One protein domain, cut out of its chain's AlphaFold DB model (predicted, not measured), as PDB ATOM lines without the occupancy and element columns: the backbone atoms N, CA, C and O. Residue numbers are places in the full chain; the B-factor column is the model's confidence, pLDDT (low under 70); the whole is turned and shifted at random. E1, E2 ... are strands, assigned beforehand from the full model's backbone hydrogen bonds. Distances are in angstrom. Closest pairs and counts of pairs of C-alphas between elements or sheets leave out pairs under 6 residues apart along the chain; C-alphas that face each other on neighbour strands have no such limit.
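This is residues 184 to 226 of the 486 residues of an uncharacterized protein of Sphaerosporella brunnea (UniProt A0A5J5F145). With little regular structure, this is a small chain of loops built round one short two-stranded hairpin, E1 and E2; the first residues loop round at one end of the long axis and the last residues run out to the other. The printed part has 43 residues, with no named helix and two named strands, E1 then E2, in an antiparallel sheet: all strand, though only 6 residues are in named elements. It is only just compact, close to loose, with a radius of gyration of the C-alphas of 10.6 A, and elongated, spanning 37 by 21 by 14 A.

After residues 184 to 195, E1, residues 196 to 198, forms a hairpin with E2, residues 207 to 209, through a short link of 8 residues. The strands are antiparallel, at 145 degrees between their directions. C-alphas 196 and 209 face each other at 4.1 A. N 197 and O 208 are within hydrogen-bond range at 2.8 A. Residues 213 to 214 pair briefly with residues 219 to 220, antiparallel.

E1 begins at C-alpha 196 (128.204, 138.832, 119.744) and is 6.6 A long. E2, 6.8 A long, ends at C-alpha 209 (127.683, 140.104, 115.902).

The two C-alphas farthest apart, those of Glu 188 and Ile 226, are 36.9 A apart. The printed part has no cut. pLDDT is under 70 at residues 184 to 189 and 225 to 226.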
ATOM      1  N   ILE A 184     113.828 131.096 117.277       68.19
ATOM      2  CA  ILE A 184     112.846 131.595 118.231       68.19
ATOM      3  C   ILE A 184     113.523 132.756 118.950       68.19
ATOM      4  O   ILE A 184     114.680 132.633 119.352       68.19
ATOM      5  N   THR A 185     112.819 133.874 119.104       56.66
ATOM      6  CA  THR A 185     113.274 135.005 119.918       56.66
ATOM      7  C   THR A 185     113.354 134.542 121.366       56.66
ATOM      8  O   THR A 185     112.378 134.636 122.113       56.66
ATOM      9  N   VAL A 186     114.495 133.957 121.730       51.44
ATOM     10  CA  VAL A 186     114.781 133.473 123.075       51.44
ATOM     11  C   VAL A 186     114.822 134.678 124.005       51.44
ATOM     12  O   VAL A 186     115.779 135.446 124.044       51.44
ATOM     13  N   THR A 187     113.719 134.866 124.719       52.94
ATOM     14  CA  THR A 187     113.567 135.863 125.780       52.94
ATOM     15  C   THR A 187     114.230 135.423 127.083       52.94
ATOM     16  O   THR A 187     114.338 136.225 128.007       52.94
ATOM     17  N   GLU A 188     114.706 134.178 127.158       50.84
ATOM     18  CA  GLU A 188     115.577 133.724 128.236       50.84
ATOM     19  C   GLU A 188     117.034 134.094 127.958       50.84
ATOM     20  O   GLU A 188     117.515 134.044 126.826       50.84
ATOM     21  N   THR A 189     117.735 134.481 129.022       55.66
ATOM     22  CA  THR A 189     119.052 135.126 129.011       55.66
ATOM     23  C   THR A 189     120.192 134.154 128.694       55.66
ATOM     24  O   THR A 189     121.110 133.973 129.498       55.66
ATOM     25  N   SER A 190     120.160 133.518 127.522       70.75
ATOM     26  CA  SER A 190     121.317 132.803 126.995       70.75
ATOM     27  C   SER A 190     122.421 133.818 126.704       70.75
ATOM     28  O   SER A 190     122.305 134.608 125.765       70.75
ATOM     29  N   THR A 191     123.487 133.809 127.504       89.44
ATOM     30  CA  THR A 191     124.688 134.614 127.257       89.44
ATOM     31  C   THR A 191     125.170 134.409 125.826       89.44
ATOM     32  O   THR A 191     125.452 133.280 125.421       89.44
ATOM     33  N   CYS A 192     125.261 135.503 125.075       95.12
ATOM     34  CA  CYS A 192     125.766 135.496 123.713       95.12
ATOM     35  C   CYS A 192     127.204 134.960 123.648       95.12
ATOM     36  O   CYS A 192     127.976 135.088 124.600       95.12
ATOM     37  N   MET A 193     127.581 134.386 122.500       95.25
ATOM     38  CA  MET A 193     128.986 134.067 122.228       95.25
ATOM     39  C   MET A 193     129.859 135.333 122.332       95.25
ATOM     40  O   MET A 193     129.366 136.411 122.012       95.25
ATOM     41  N   PRO A 194     131.155 135.231 122.695       95.56
ATOM     42  CA  PRO A 194     132.032 136.397 122.896       95.56
ATOM     43  C   PRO A 194     132.158 137.346 121.687       95.56
ATOM     44  O   PRO A 194     132.505 138.516 121.835       95.56
ATOM     45  N   SER A 195     131.875 136.847 120.483       95.31
ATOM     46  CA  SER A 195     131.833 137.600 119.225       95.31
ATOM     47  C   SER A 195     130.501 138.319 118.957       95.31
ATOM     48  O   SER A 195     130.359 138.928 117.894       95.31
ATOM     49  N   SER A 196     129.544 138.267 119.889       96.81
ATOM     50  CA  SER A 196     128.204 138.832 119.744       96.81
ATOM     51  C   SER A 196     127.760 139.620 120.978       96.81
ATOM     52  O   SER A 196     127.872 139.162 122.114       96.81
ATOM     53  N   THR A 197     127.165 140.784 120.743       96.44
ATOM     54  CA  THR A 197     126.555 141.647 121.757       96.44
ATOM     55  C   THR A 197     125.077 141.288 121.939       96.44
ATOM     56  O   THR A 197     124.367 141.030 120.964       96.44
ATOM     57  N   MET A 198     124.599 141.268 123.187       96.00
ATOM     58  CA  MET A 198     123.195 140.978 123.494       96.00
ATOM     59  C   MET A 198     122.314 142.197 123.204       96.00
ATOM     60  O   MET A 198     122.568 143.293 123.703       96.00
ATOM     61  N   CYS A 199     121.276 142.000 122.400       96.62
ATOM     62  CA  CYS A 199     120.340 143.047 122.027       96.62
ATOM     63  C   CYS A 199     119.327 143.313 123.149       96.62
ATOM     64  O   CYS A 199     118.842 142.365 123.775       96.62
ATOM     65  N   PRO A 200     118.956 144.581 123.409       95.69
ATOM     66  CA  PRO A 200     117.957 144.885 124.422       95.69
ATOM     67  C   PRO A 200     116.585 144.328 124.020       95.69
ATOM     68  O   PRO A 200     116.214 144.310 122.845       95.69
ATOM     69  N   ALA A 201     115.793 143.904 125.007       91.94
ATOM     70  CA  ALA A 201     114.474 143.307 124.772       91.94
ATOM     71  C   ALA A 201     113.499 144.238 124.016       91.94
ATOM     72  O   ALA A 201     112.590 143.761 123.340       91.94
ATOM     73  N   SER A 202     113.718 145.557 124.068       93.19
ATOM     74  CA  SER A 202     112.957 146.566 123.316       93.19
ATOM     75  C   SER A 202     113.068 146.436 121.791       93.19
ATOM     76  O   SER A 202     112.195 146.936 121.087       93.19
ATOM     77  N   VAL A 203     114.100 145.756 121.277       94.38
ATOM     78  CA  VAL A 203     114.280 145.452 119.844       94.38
ATOM     79  C   VAL A 203     114.207 143.945 119.564       94.38
ATOM     80  O   VAL A 203     114.858 143.450 118.655       94.38
ATOM     81  N   GLY A 204     113.416 143.203 120.348       90.00
ATOM     82  CA  GLY A 204     113.165 141.770 120.138       90.00
ATOM     83  C   GLY A 204     114.144 140.818 120.839       90.00
ATOM     84  O   GLY A 204     113.899 139.613 120.863       90.00
ATOM     85  N   GLY A 205     115.205 141.341 121.463       93.12
ATOM     86  CA  GLY A 205     116.224 140.537 122.145       93.12
ATOM     87  C   GLY A 205     117.147 139.771 121.187       93.12
ATOM     88  O   GLY A 205     117.270 140.109 120.012       93.12
ATOM     89  N   GLY A 206     117.823 138.742 121.701       94.75
ATOM     90  CA  GLY A 206     118.781 137.931 120.939       94.75
ATOM     91  C   GLY A 206     120.211 138.485 120.926       94.75
ATOM     92  O   GLY A 206     120.578 139.336 121.735       94.75
ATOM     93  N   CYS A 207     121.039 137.969 120.016       96.88
ATOM     94  CA  CYS A 207     122.474 138.248 119.940       96.88
ATOM     95  C   CYS A 207     122.864 138.715 118.533       96.88
ATOM     96  O   CYS A 207     122.658 137.969 117.574       96.88
ATOM     97  N   CYS A 208     123.485 139.890 118.412       97.50
ATOM     98  CA  CYS A 208     124.035 140.386 117.147       97.50
ATOM     99  C   CYS A 208     125.566 140.340 117.136       97.50
ATOM    100  O   CYS A 208     126.165 140.584 118.181       97.50
ATOM    101  N   PRO A 209     126.224 140.070 115.990       96.94
ATOM    102  CA  PRO A 209     127.683 140.104 115.902       96.94
ATOM    103  C   PRO A 209     128.240 141.464 116.337       96.94
ATOM    104  O   PRO A 209     127.639 142.504 116.057       96.94
ATOM    105  N   ASN A 210     129.397 141.472 116.997       96.38
ATOM    106  CA  ASN A 210     130.030 142.706 117.459       96.38
ATOM    107  C   ASN A 210     130.233 143.686 116.288       96.38
ATOM    108  O   ASN A 210     130.731 143.318 115.224       96.38
ATOM    109  N   GLY A 211     129.816 144.936 116.495       94.88
ATOM    110  CA  GLY A 211     129.808 145.991 115.477       94.88
ATOM    111  C   GLY A 211     128.478 146.169 114.734       94.88
ATOM    112  O   GLY A 211     128.291 147.222 114.135       94.88
ATOM    113  N   TYR A 212     127.540 145.216 114.792       96.94
ATOM    114  CA  TYR A 212     126.208 145.353 114.184       96.94
ATOM    115  C   TYR A 212     125.216 146.046 115.130       96.94
ATOM    116  O   TYR A 212     125.281 145.899 116.349       96.94
ATOM    117  N   ILE A 213     124.255 146.770 114.555       96.06
ATOM    118  CA  ILE A 213     123.142 147.400 115.269       96.06
ATOM    119  C   ILE A 213     121.970 146.418 115.350       96.06
ATOM    120  O   ILE A 213     121.541 145.843 114.347       96.06
ATOM    121  N   CYS A 214     121.420 146.263 116.551       97.19
ATOM    122  CA  CYS A 214     120.229 145.463 116.811       97.19
ATOM    123  C   CYS A 214     118.970 146.103 116.201       97.19
ATOM    124  O   CYS A 214     118.515 147.149 116.668       97.19
ATOM    125  N   GLY A 215     118.386 145.467 115.186       94.38
ATOM    126  CA  GLY A 215     117.031 145.747 114.704       94.38
ATOM    127  C   GLY A 215     116.016 144.742 115.259       94.38
ATOM    128  O   GLY A 215     116.395 143.680 115.737       94.38
ATOM    129  N   ALA A 216     114.720 145.054 115.134       90.50
ATOM    130  CA  ALA A 216     113.610 144.302 115.744       90.50
ATOM    131  C   ALA A 216     113.561 142.788 115.432       90.50
ATOM    132  O   ALA A 216     112.939 142.024 116.165       90.50
ATOM    133  N   THR A 217     114.157 142.368 114.313       86.81
ATOM    134  CA  THR A 217     114.225 140.966 113.858       86.81
ATOM    135  C   THR A 217     115.552 140.601 113.182       86.81
ATOM    136  O   THR A 217     115.766 139.436 112.849       86.81
ATOM    137  N   VAL A 218     116.428 141.578 112.926       94.12
ATOM    138  CA  VAL A 218     117.653 141.421 112.130       94.12
ATOM    139  C   VAL A 218     118.754 142.348 112.633       94.12
ATOM    140  O   VAL A 218     118.504 143.497 112.990       94.12
ATOM    141  N   CYS A 219     119.987 141.851 112.616       96.50
ATOM    142  CA  CYS A 219     121.185 142.645 112.857       96.50
ATOM    143  C   CYS A 219     121.550 143.406 111.581       96.50
ATOM    144  O   CYS A 219     121.856 142.783 110.563       96.50
ATOM    145  N   SER A 220     121.550 144.733 111.634       96.00
ATOM    146  CA  SER A 220     121.995 145.571 110.517       96.00
ATOM    147  C   SER A 220     123.459 145.959 110.717       96.00
ATOM    148  O   SER A 220     123.845 146.239 111.854       96.00
ATOM    149  N   PRO A 221     124.298 146.015 109.666       95.06
ATOM    150  CA  PRO A 221     125.596 146.668 109.795       95.06
ATOM    151  C   PRO A 221     125.377 148.120 110.256       95.06
ATOM    152  O   PRO A 221     124.318 148.699 109.969       95.06
ATOM    153  N   PRO A 222     126.338 148.723 110.974       92.19
ATOM    154  CA  PRO A 222     126.228 150.127 111.326       92.19
ATOM    155  C   PRO A 222     126.151 150.914 110.012       92.19
ATOM    156  O   PRO A 222     126.828 150.525 109.053       92.19
ATOM    157  N   PRO A 223     125.313 151.965 109.912       87.12
ATOM    158  CA  PRO A 223     125.237 152.748 108.691       87.12
ATOM    159  C   PRO A 223     126.647 153.243 108.404       87.12
ATOM    160  O   PRO A 223     127.215 153.967 109.219       87.12
ATOM    161  N   THR A 224     127.231 152.785 107.292       87.62
ATOM    162  CA  THR A 224     128.589 153.162 106.914       87.62
ATOM    163  C   THR A 224     128.623 154.673 106.926       87.62
ATOM    164  O   THR A 224     127.857 155.289 106.179       87.62
ATOM    165  N   THR A 225     129.429 155.265 107.808       65.12
ATOM    166  CA  THR A 225     129.459 156.714 107.998       65.12
ATOM    167  C   THR A 225     130.127 157.341 106.784       65.12
ATOM    168  O   THR A 225     131.298 157.713 106.815       65.12
ATOM    169  N   ILE A 226     129.376 157.430 105.684       66.56
ATOM    170  CA  ILE A 226     129.664 158.349 104.594       66.56
ATOM    171  C   ILE A 226     129.779 159.704 105.296       66.56
ATOM    172  O   ILE A 226     128.828 160.085 105.990       66.56
TER     173      ILE A 226